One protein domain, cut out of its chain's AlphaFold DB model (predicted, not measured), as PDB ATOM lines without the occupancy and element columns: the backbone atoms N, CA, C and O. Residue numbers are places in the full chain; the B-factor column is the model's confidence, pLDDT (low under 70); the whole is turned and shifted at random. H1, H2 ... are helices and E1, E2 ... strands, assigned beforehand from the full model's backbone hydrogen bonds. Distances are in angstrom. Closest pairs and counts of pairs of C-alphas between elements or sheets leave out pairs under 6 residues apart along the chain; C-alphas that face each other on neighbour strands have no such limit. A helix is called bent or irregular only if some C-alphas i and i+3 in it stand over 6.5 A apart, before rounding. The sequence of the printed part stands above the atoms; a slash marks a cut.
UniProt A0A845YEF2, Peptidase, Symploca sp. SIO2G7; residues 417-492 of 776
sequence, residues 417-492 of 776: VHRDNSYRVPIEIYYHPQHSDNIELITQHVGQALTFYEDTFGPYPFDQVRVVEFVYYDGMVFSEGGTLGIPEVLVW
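This is residues 417 to 492 of the 776 residues of the protein "Peptidase" of Symploca sp. SIO2G7 (UniProt A0A845YEF2). A single five-stranded sheet makes a twisted wall, and one long helix, H1, packs slantwise across one face of it, over the E1 and E2 side, while the other face is bare. The far end of H1, with residues 452 to 458, sticks out free of the rest, and the hairpins E1 and E2, and E4 and E5, make the two sides of the sheet with E3 between them. The printed part has 76 residues, with one named helix and five named strands in the order E1, E2, H1, E3, E4, E5; the mixed sheet runs E1, E2, E3, E5, E4, and the class is mixed, helices and strands. The whole is compact, with a radius of gyration of the C-alphas of 12.5 A, yet elongated in outline, spanning 36 by 23 by 17 A.

Start at E1, residues 417 to 420, an edge strand and the antiparallel hairpin partner of E2, residues 427 to 431; look for N 418 and O 429 at 2.9 A. E2 leads by a tight link to H1, residues 436 to 457, which is on the sheet at a height of 8.8 A. On the local plane H1 stands at 34 degrees to E2, slantwise to the strands; it lies over E2 and only just over E1, on which 3 of its C-alphas fall. The closest C-alphas of E2 and H1 are those of Ile 427 and Thr 443, 6.8 A apart. Next comes E3, residues 465 to 470, parallel to E2, with N 430 and O 467 at 2.8 A; H1 and E3 are near each other, with 10 pairs of C-alphas within 10 A. E2, H1 and E3 form a strand-helix-strand unit, two parallel neighbour strands with a helix between, and its crossover is left-handed. E4, residues 478 to 480, is the other edge strand and forms a hairpin with E5, residues 483 to 487, where N 485 and O 478 are 2.8 A apart. E5 is parallel to E3, with N 484 and O 466 at 2.7 A. In H1, 16 of 18 O i to N i+4 pairs are within hydrogen-bond range.

Find C-alpha 417 at (148.336, 119.620, 154.899), where E1 begins; it is 10.2 A long, and E2 is 12.9 A. H1 runs 31.4 A from C-alpha 436 at (156.190, 113.396, 153.357), and is irregular: C-alphas 437 and 440 are 7.8 A apart. E3 measures 16.4 A, E4 6.5 A and E5 13.1 A, ending at C-alpha 487 at (159.744, 118.367, 166.244).

The two C-alphas farthest apart, those of Asp 455 and Tyr 473, are 36.6 A apart. The printed part has no cut and no long link. Mean pLDDT of the printed part is 92.3, and residues 473 to 475, in the link from E3 to E4, are under 70 in this model.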
ATOM      1  N   VAL A 417     149.390 120.156 154.024       97.88
ATOM      2  CA  VAL A 417     148.336 119.620 154.899       97.88
ATOM      3  C   VAL A 417     147.762 118.338 154.314       97.88
ATOM      4  O   VAL A 417     147.159 118.356 153.241       97.88
ATOM      5  N   HIS A 418     147.899 117.236 155.047       98.12
ATOM      6  CA  HIS A 418     147.212 115.976 154.771       98.12
ATOM      7  C   HIS A 418     145.972 115.858 155.664       98.12
ATOM      8  O   HIS A 418     146.014 116.243 156.832       98.12
ATOM      9  N   ARG A 419     144.861 115.349 155.120       97.94
ATOM     10  CA  ARG A 419     143.607 115.148 155.857       97.94
ATOM     11  C   ARG A 419     143.057 113.757 155.605       97.94
ATOM     12  O   ARG A 419     142.915 113.367 154.448       97.94
ATOM     13  N   ASP A 420     142.671 113.083 156.677       96.94
ATOM     14  CA  ASP A 420     141.993 111.796 156.637       96.94
ATOM     15  C   ASP A 420     140.709 111.847 157.477       96.94
ATOM     16  O   ASP A 420     140.732 112.145 158.670       96.94
ATOM     17  N   ASN A 421     139.581 111.556 156.826       96.19
ATOM     18  CA  ASN A 421     138.244 111.513 157.425       96.19
ATOM     19  C   ASN A 421     137.676 110.079 157.471       96.19
ATOM     20  O   ASN A 421     136.465 109.901 157.593       96.19
ATOM     21  N   SER A 422     138.514 109.054 157.288       93.38
ATOM     22  CA  SER A 422     138.107 107.641 157.300       93.38
ATOM     23  C   SER A 422     137.834 107.099 158.707       93.38
ATOM     24  O   SER A 422     137.123 106.106 158.855       93.38
ATOM     25  N   TYR A 423     138.355 107.769 159.737       91.38
ATOM     26  CA  TYR A 423     138.108 107.466 161.145       91.38
ATOM     27  C   TYR A 423     136.945 108.295 161.699       91.38
ATOM     28  O   TYR A 423     136.518 109.284 161.107       91.38
ATOM     29  N   ARG A 424     136.444 107.910 162.880       90.31
ATOM     30  CA  ARG A 424     135.370 108.636 163.584       90.31
ATOM     31  C   ARG A 424     135.709 110.115 163.809       90.31
ATOM     32  O   ARG A 424     134.822 110.961 163.741       90.31
ATOM     33  N   VAL A 425     136.972 110.393 164.113       94.00
ATOM     34  CA  VAL A 425     137.508 111.730 164.364       94.00
ATOM     35  C   VAL A 425     138.480 112.059 163.226       94.00
ATOM     36  O   VAL A 425     139.412 111.281 163.008       94.00
ATOM     37  N   PRO A 426     138.287 113.176 162.500       96.12
ATOM     38  CA  PRO A 426     139.206 113.634 161.463       96.12
ATOM     39  C   PRO A 426     140.645 113.783 161.957       96.12
ATOM     40  O   PRO A 426     140.887 114.313 163.045       96.12
ATOM     41  N   ILE A 427     141.597 113.376 161.121       98.19
ATOM     42  CA  ILE A 427     143.034 113.529 161.358       98.19
ATOM     43  C   ILE A 427     143.585 114.538 160.353       98.19
ATOM     44  O   ILE A 427     143.428 114.375 159.143       98.19
ATOM     45  N   GLU A 428     144.254 115.578 160.846       98.00
ATOM     46  CA  GLU A 428     144.992 116.538 160.025       98.00
ATOM     47  C   GLU A 428     146.482 116.482 160.358       98.00
ATOM     48  O   GLU A 428     146.865 116.506 161.527       98.00
ATOM     49  N   ILE A 429     147.334 116.466 159.338       98.25
ATOM     50  CA  ILE A 429     148.785 116.502 159.505       98.25
ATOM     51  C   ILE A 429     149.342 117.733 158.798       98.25
ATOM     52  O   ILE A 429     149.190 117.868 157.586       98.25
ATOM     53  N   TYR A 430     149.996 118.604 159.565       98.00
ATOM     54  CA  TYR A 430     150.702 119.798 159.106       98.00
ATOM     55  C   TYR A 430     152.197 119.494 159.125       98.00
ATOM     56  O   TYR A 430     152.784 119.332 160.195       98.00
ATOM     57  N   TYR A 431     152.795 119.374 157.945       96.88
ATOM     58  CA  TYR A 431     154.166 118.898 157.777       96.88
ATOM     59  C   TYR A 431     154.912 119.747 156.754       96.88
ATOM     60  O   TYR A 431     154.309 120.346 155.860       96.88
ATOM     61  N   HIS A 432     156.232 119.807 156.879       95.25
ATOM     62  CA  HIS A 432     157.069 120.455 155.885       95.25
ATOM     63  C   HIS A 432     156.970 119.682 154.559       95.25
ATOM     64  O   HIS A 432     157.146 118.463 154.575       95.25
ATOM     65  N   PRO A 433     156.739 120.324 153.397       93.12
ATOM     66  CA  PRO A 433     156.469 119.624 152.134       93.12
ATOM     67  C   PRO A 433     157.496 118.553 151.730       93.12
ATOM     68  O   PRO A 433     157.155 117.609 151.021       93.12
ATOM     69  N   GLN A 434     158.744 118.680 152.185       88.81
ATOM     70  CA  GLN A 434     159.839 117.743 151.906       88.81
ATOM     71  C   GLN A 434     159.894 116.541 152.871       88.81
ATOM     72  O   GLN A 434     160.714 115.650 152.680       88.81
ATOM     73  N   HIS A 435     159.050 116.496 153.906       90.69
ATOM     74  CA  HIS A 435     159.034 115.457 154.945       90.69
ATOM     75  C   HIS A 435     157.800 114.540 154.842       90.69
ATOM     76  O   HIS A 435     157.200 114.144 155.841       90.69
ATOM     77  N   SER A 436     157.399 114.190 153.618       90.75
ATOM     78  CA  SER A 436     156.190 113.396 153.357       90.75
ATOM     79  C   SER A 436     156.306 111.898 153.685       90.75
ATOM     80  O   SER A 436     155.299 111.195 153.662       90.75
ATOM     81  N   ASP A 437     157.506 111.389 153.970       87.56
ATOM     82  CA  ASP A 437     157.788 109.944 154.014       87.56
ATOM     83  C   ASP A 437     156.959 109.181 155.060       87.56
ATOM     84  O   ASP A 437     156.615 108.021 154.858       87.56
ATOM     85  N   ASN A 438     156.612 109.834 156.172       91.31
ATOM     86  CA  ASN A 438     155.956 109.187 157.312       91.31
ATOM     87  C   ASN A 438     154.456 109.502 157.432       91.31
ATOM     88  O   ASN A 438     153.827 109.056 158.389       91.31
ATOM     89  N   ILE A 439     153.870 110.262 156.498       93.69
ATOM     90  CA  ILE A 439     152.485 110.754 156.611       93.69
ATOM     91  C   ILE A 439     151.488 109.603 156.717       93.69
ATOM     92  O   ILE A 439     150.687 109.581 157.646       93.69
ATOM     93  N   GLU A 440     151.575 108.618 155.823       94.44
ATOM     94  CA  GLU A 440     150.651 107.477 155.815       94.44
ATOM     95  C   GLU A 440     150.760 106.643 157.100       94.44
ATOM     96  O   GLU A 440     149.743 106.314 157.714       94.44
ATOM     97  N   LEU A 441     151.990 106.376 157.558       94.44
ATOM     98  CA  LEU A 441     152.253 105.640 158.797       94.44
ATOM     99  C   LEU A 441     151.674 106.371 160.020       94.44
ATOM    100  O   LEU A 441     151.020 105.755 160.863       94.44
ATOM    101  N   ILE A 442     151.894 107.688 160.117       95.94
ATOM    102  CA  ILE A 442     151.376 108.515 161.213       95.94
ATOM    103  C   ILE A 442     149.848 108.517 161.188       95.94
ATOM    104  O   ILE A 442     149.238 108.221 162.213       95.94
ATOM    105  N   THR A 443     149.227 108.795 160.037       97.19
ATOM    106  CA  THR A 443     147.764 108.806 159.887       97.19
ATOM    107  C   THR A 443     147.158 107.473 160.321       97.19
ATOM    108  O   THR A 443     146.239 107.448 161.143       97.19
ATOM    109  N   GLN A 444     147.706 106.358 159.828       96.50
ATOM    110  CA  GLN A 444     147.231 105.019 160.162       96.50
ATOM    111  C   GLN A 444     147.295 104.758 161.670       96.50
ATOM    112  O   GLN A 444     146.297 104.359 162.273       96.50
ATOM    113  N   HIS A 445     148.455 104.967 162.295       97.25
ATOM    114  CA  HIS A 445     148.639 104.609 163.699       97.25
ATOM    115  C   HIS A 445     147.961 105.580 164.663       97.25
ATOM    116  O   HIS A 445     147.494 105.140 165.711       97.25
ATOM    117  N   VAL A 446     147.821 106.859 164.309       98.00
ATOM    118  CA  VAL A 446     146.991 107.798 165.073       98.00
ATOM    119  C   VAL A 446     145.530 107.346 165.053       98.00
ATOM    120  O   VAL A 446     144.928 107.235 166.118       98.00
ATOM    121  N   GLY A 447     144.965 107.013 163.888       97.44
ATOM    122  CA  GLY A 447     143.563 106.590 163.786       97.44
ATOM    123  C   GLY A 447     143.268 105.240 164.448       97.44
ATOM    124  O   GLY A 447     142.271 105.085 165.163       97.44
ATOM    125  N   GLN A 448     144.162 104.262 164.279       97.75
ATOM    126  CA  GLN A 448     144.039 102.954 164.928       97.75
ATOM    127  C   GLN A 448     144.202 103.046 166.450       97.75
ATOM    128  O   GLN A 448     143.402 102.458 167.178       97.75
ATOM    129  N   ALA A 449     145.201 103.787 166.940       98.00
ATOM    130  CA  ALA A 449     145.398 103.969 168.376       98.00
ATOM    131  C   ALA A 449     144.263 104.777 169.008       98.00
ATOM    132  O   ALA A 449     143.845 104.453 170.113       98.00
ATOM    133  N   LEU A 450     143.716 105.771 168.300       97.69
ATOM    134  CA  LEU A 450     142.539 106.511 168.747       97.69
ATOM    135  C   LEU A 450     141.360 105.570 169.001       97.69
ATOM    136  O   LEU A 450     140.831 105.551 170.107       97.69
ATOM    137  N   THR A 451     141.013 104.742 168.012       96.94
ATOM    138  CA  THR A 451     139.929 103.751 168.137       96.94
ATOM    139  C   THR A 451     140.190 102.808 169.315       96.94
ATOM    140  O   THR A 451     139.331 102.602 170.169       96.94
ATOM    141  N   PHE A 452     141.421 102.299 169.416       97.88
ATOM    142  CA  PHE A 452     141.834 101.413 170.500       97.88
ATOM    143  C   PHE A 452     141.704 102.069 171.886       97.88
ATOM    144  O   PHE A 452     141.238 101.436 172.836       97.88
ATOM    145  N   TYR A 453     142.102 103.334 172.031       98.06
ATOM    146  CA  TYR A 453     141.994 104.074 173.287       98.06
ATOM    147  C   TYR A 453     140.553 104.435 173.636       98.06
ATOM    148  O   TYR A 453     140.204 104.365 174.815       98.06
ATOM    149  N   GLU A 454     139.707 104.748 172.652       96.69
ATOM    150  CA  GLU A 454     138.278 104.967 172.886       96.69
ATOM    151  C   GLU A 454     137.609 103.722 173.479       96.69
ATOM    152  O   GLU A 454     136.914 103.816 174.497       96.69
ATOM    153  N   ASP A 455     137.898 102.549 172.912       96.38
ATOM    154  CA  ASP A 455     137.385 101.265 173.398       96.38
ATOM    155  C   ASP A 455     137.946 100.898 174.785       96.38
ATOM    156  O   ASP A 455     137.259 100.291 175.613       96.38
ATOM    157  N   THR A 456     139.195 101.283 175.065       97.44
ATOM    158  CA  THR A 456     139.907 100.890 176.290       97.44
ATOM    159  C   THR A 456     139.627 101.818 177.475       97.44
ATOM    160  O   THR A 456     139.430 101.343 178.597       97.44
ATOM    161  N   PHE A 457     139.616 103.136 177.263       96.75
ATOM    162  CA  PHE A 457     139.590 104.157 178.323       96.75
ATOM    163  C   PHE A 457     138.330 105.039 178.300       96.75
ATOM    164  O   PHE A 457     138.044 105.739 179.277       96.75
ATOM    165  N   GLY A 458     137.536 104.977 177.230       95.06
ATOM    166  CA  GLY A 458     136.346 105.800 177.021       95.06
ATOM    167  C   GLY A 458     136.572 106.919 175.997       95.06
ATOM    168  O   GLY A 458     137.656 107.025 175.436       95.06
ATOM    169  N   PRO A 459     135.566 107.772 175.752       93.94
ATOM    170  CA  PRO A 459     135.522 108.644 174.578       93.94
ATOM    171  C   PRO A 459     136.672 109.654 174.516       93.94
ATOM    172  O   PRO A 459     137.094 110.195 175.544       93.94
ATOM    173  N   TYR A 460     137.121 109.943 173.294       95.56
ATOM    174  CA  TYR A 460     138.046 111.035 173.013       95.56
ATOM    175  C   TYR A 460     137.335 112.394 173.166       95.56
ATOM    176  O   TYR A 460     136.184 112.518 172.739       95.56
ATOM    177  N   PRO A 461     137.961 113.414 173.787       92.50
ATOM    178  CA  PRO A 461     137.255 114.639 174.162       92.50
ATOM    179  C   PRO A 461     137.235 115.719 173.069       92.50
ATOM    180  O   PRO A 461     136.650 116.774 173.292       92.50
ATOM    181  N   PHE A 462     137.865 115.492 171.912       94.00
ATOM    182  CA  PHE A 462     138.001 116.501 170.858       94.00
ATOM    183  C   PHE A 462     137.402 116.047 169.526       94.00
ATOM    184  O   PHE A 462     137.341 114.859 169.220       94.00
ATOM    185  N   ASP A 463     137.019 117.019 168.701       92.69
ATOM    186  CA  ASP A 463     136.371 116.767 167.409       92.69
ATOM    187  C   ASP A 463     137.364 116.470 166.274       92.69
ATOM    188  O   ASP A 463     136.948 116.150 165.164       92.69
ATOM    189  N   GLN A 464     138.672 116.591 166.525       94.88
ATOM    190  CA  GLN A 464     139.734 116.276 165.569       94.88
ATOM    191  C   GLN A 464     141.052 115.933 166.273       94.88
ATOM    192  O   GLN A 464     141.280 116.357 167.407       94.88
ATOM    193  N   VAL A 465     141.943 115.244 165.558       97.44
ATOM    194  CA  VAL A 465     143.362 115.115 165.910       97.44
ATOM    195  C   VAL A 465     144.191 115.914 164.908       97.44
ATOM    196  O   VAL A 465     144.067 115.717 163.701       97.44
ATOM    197  N   ARG A 466     145.054 116.812 165.384       97.62
ATOM    198  CA  ARG A 466     146.082 117.467 164.564       97.62
ATOM    199  C   ARG A 466     147.453 116.943 164.944       97.62
ATOM    200  O   ARG A 466     147.763 116.867 166.126       97.62
ATOM    201  N   VAL A 467     148.296 116.660 163.963       98.12
ATOM    202  CA  VAL A 467     149.730 116.430 164.165       98.12
ATOM    203  C   VAL A 467     150.478 117.556 163.463       98.12
ATOM    204  O   VAL A 467     150.244 117.800 162.282       98.12
ATOM    205  N   VAL A 468     151.334 118.273 164.189       97.62
ATOM    206  CA  VAL A 468     152.012 119.475 163.688       97.62
ATOM    207  C   VAL A 468     153.518 119.322 163.833       97.62
ATOM    208  O   VAL A 468     154.036 119.120 164.934       97.62
ATOM    209  N   GLU A 469     154.221 119.411 162.711       96.00
ATOM    210  CA  GLU A 469     155.677 119.425 162.660       96.00
ATOM    211  C   GLU A 469     156.250 120.796 163.050       96.00
ATOM    212  O   GLU A 469     155.696 121.826 162.671       96.00
ATOM    213  N   PHE A 470     157.385 120.843 163.754       94.06
ATOM    214  CA  PHE A 470     158.074 122.111 164.021       94.06
ATOM    215  C   PHE A 470     159.603 121.995 164.209       94.06
ATOM    216  O   PHE A 470     160.180 120.908 164.287       94.06
ATOM    217  N   VAL A 471     160.228 123.168 164.348       90.38
ATOM    218  CA  VAL A 471     161.581 123.481 164.847       90.38
ATOM    219  C   VAL A 471     162.170 122.618 165.981       90.38
ATOM    220  O   VAL A 471     161.797 122.873 167.122       90.38
ATOM    221  N   TYR A 472     163.113 121.684 165.787       77.19
ATOM    222  CA  TYR A 472     163.905 121.186 166.928       77.19
ATOM    223  C   TYR A 472     165.068 122.125 167.284       77.19
ATOM    224  O   TYR A 472     165.957 122.292 166.457       77.19
ATOM    225  N   TYR A 473     165.108 122.642 168.519       63.03
ATOM    226  CA  TYR A 473     166.276 123.378 169.040       63.03
ATOM    227  C   TYR A 473     166.664 123.051 170.498       63.03
ATOM    228  O   TYR A 473     167.831 123.161 170.840       63.03
ATOM    229  N   ASP A 474     165.737 122.593 171.355       55.59
ATOM    230  CA  ASP A 474     166.070 122.014 172.681       55.59
ATOM    231  C   ASP A 474     164.941 121.102 173.219       55.59
ATOM    232  O   ASP A 474     164.506 121.193 174.364       55.59
ATOM    233  N   GLY A 475     164.399 120.250 172.338       59.25
ATOM    234  CA  GLY A 475     163.530 119.114 172.672       59.25
ATOM    235  C   GLY A 475     162.369 119.351 173.639       59.25
ATOM    236  O   GLY A 475     162.436 118.982 174.809       59.25
ATOM    237  N   MET A 476     161.232 119.793 173.101       74.81
ATOM    238  CA  MET A 476     159.920 119.572 173.717       74.81
ATOM    239  C   MET A 476     158.980 118.901 172.719       74.81
ATOM    240  O   MET A 476     159.190 118.941 171.509       74.81
ATOM    241  N   VAL A 477     157.967 118.235 173.249       89.56
ATOM    242  CA  VAL A 477     156.810 117.730 172.512       89.56
ATOM    243  C   VAL A 477     155.583 118.243 173.240       89.56
ATOM    244  O   VAL A 477     155.618 118.414 174.461       89.56
ATOM    245  N   PHE A 478     154.518 118.486 172.495       91.62
ATOM    246  CA  PHE A 478     153.315 119.119 173.016       91.62
ATOM    247  C   PHE A 478     152.105 118.257 172.681       91.62
ATOM    248  O   PHE A 478     152.040 117.665 171.601       91.62
ATOM    249  N   SER A 479     151.173 118.154 173.621       92.38
ATOM    250  CA  SER A 479     149.914 117.441 173.433       92.38
ATOM    251  C   SER A 479     148.849 118.156 174.242       92.38
ATOM    252  O   SER A 479     148.792 118.039 175.467       92.38
ATOM    253  N   GLU A 480     148.058 118.973 173.556       90.94
ATOM    254  CA  GLU A 480     146.991 119.751 174.171       90.94
ATOM    255  C   GLU A 480     145.839 119.943 173.183       90.94
ATOM    256  O   GLU A 480     146.056 120.223 172.000       90.94
ATOM    257  N   GLY A 481     144.595 119.866 173.662       90.31
ATOM    258  CA  GLY A 481     143.433 120.324 172.888       90.31
ATOM    259  C   GLY A 481     143.277 119.638 171.524       90.31
ATOM    260  O   GLY A 481     142.937 120.302 170.539       90.31
ATOM    261  N   GLY A 482     143.624 118.350 171.448       92.44
ATOM    262  CA  GLY A 482     143.587 117.537 170.232       92.44
ATOM    263  C   GLY A 482     144.718 117.802 169.238       92.44
ATOM    264  O   GLY A 482     144.641 117.357 168.098       92.44
ATOM    265  N   THR A 483     145.766 118.532 169.628       96.25
ATOM    266  CA  THR A 483     146.915 118.856 168.769       96.25
ATOM    267  C   THR A 483     148.208 118.286 169.345       96.25
ATOM    268  O   THR A 483     148.574 118.581 170.480       96.25
ATOM    269  N   LEU A 484     148.902 117.477 168.544       96.88
ATOM    270  CA  LEU A 484     150.177 116.837 168.845       96.88
ATOM    271  C   LEU A 484     151.296 117.595 168.120       96.88
ATOM    272  O   LEU A 484     151.459 117.462 166.907       96.88
ATOM    273  N   GLY A 485     152.070 118.395 168.847       95.81
ATOM    274  CA  GLY A 485     153.248 119.074 168.313       95.81
ATOM    275  C   GLY A 485     154.482 118.194 168.432       95.81
ATOM    276  O   GLY A 485     154.884 117.849 169.548       95.81
ATOM    277  N   ILE A 486     155.127 117.880 167.305       94.12
ATOM    278  CA  ILE A 486     156.300 117.000 167.268       94.12
ATOM    279  C   ILE A 486     157.423 117.625 166.430       94.12
ATOM    280  O   ILE A 486     157.211 117.912 165.250       94.12
ATOM    281  N   PRO A 487     158.640 117.775 166.979       91.00
ATOM    282  CA  PRO A 487     159.744 118.367 166.244       91.00
ATOM    283  C   PRO A 487     160.243 117.469 165.099       91.00
ATOM    284  O   PRO A 487     160.222 116.235 165.197       91.00
ATOM    285  N   GLU A 488     160.775 118.094 164.045       86.94
ATOM    286  CA  GLU A 488     161.208 117.469 162.779       86.94
ATOM    287  C   GLU A 488     162.137 116.244 162.957       86.94
ATOM    288  O   GLU A 488     162.135 115.302 162.162       86.94
ATOM    289  N   VAL A 489     162.937 116.211 164.027       82.44
ATOM    290  CA  VAL A 489     163.967 115.180 164.252       82.44
ATOM    291  C   VAL A 489     163.461 113.892 164.906       82.44
ATOM    292  O   VAL A 489     164.207 112.906 164.907       82.44
ATOM    293  N   LEU A 490     162.263 113.902 165.511       83.25
ATOM    294  CA  LEU A 490     161.755 112.774 166.306       83.25
ATOM    295  C   LEU A 490     160.934 111.790 165.481       83.25
ATOM    296  O   LEU A 490     161.187 110.594 165.555       83.25
ATOM    297  N   VAL A 491     159.967 112.285 164.710       83.19
ATOM    298  CA  VAL A 491     159.032 111.437 163.956       83.19
ATOM    299  C   VAL A 491     159.297 111.528 162.460       83.19
ATOM    300  O   VAL A 491     159.535 110.508 161.818       83.19
ATOM    301  N   TRP A 492     159.372 112.745 161.933       82.00
ATOM    302  CA  TRP A 492     159.407 113.028 160.498       82.00
ATOM    303  C   TRP A 492     160.671 112.516 159.802       82.00
ATOM    304  O   TRP A 492     160.623 112.164 158.630       82.00
TER     305      TRP A 492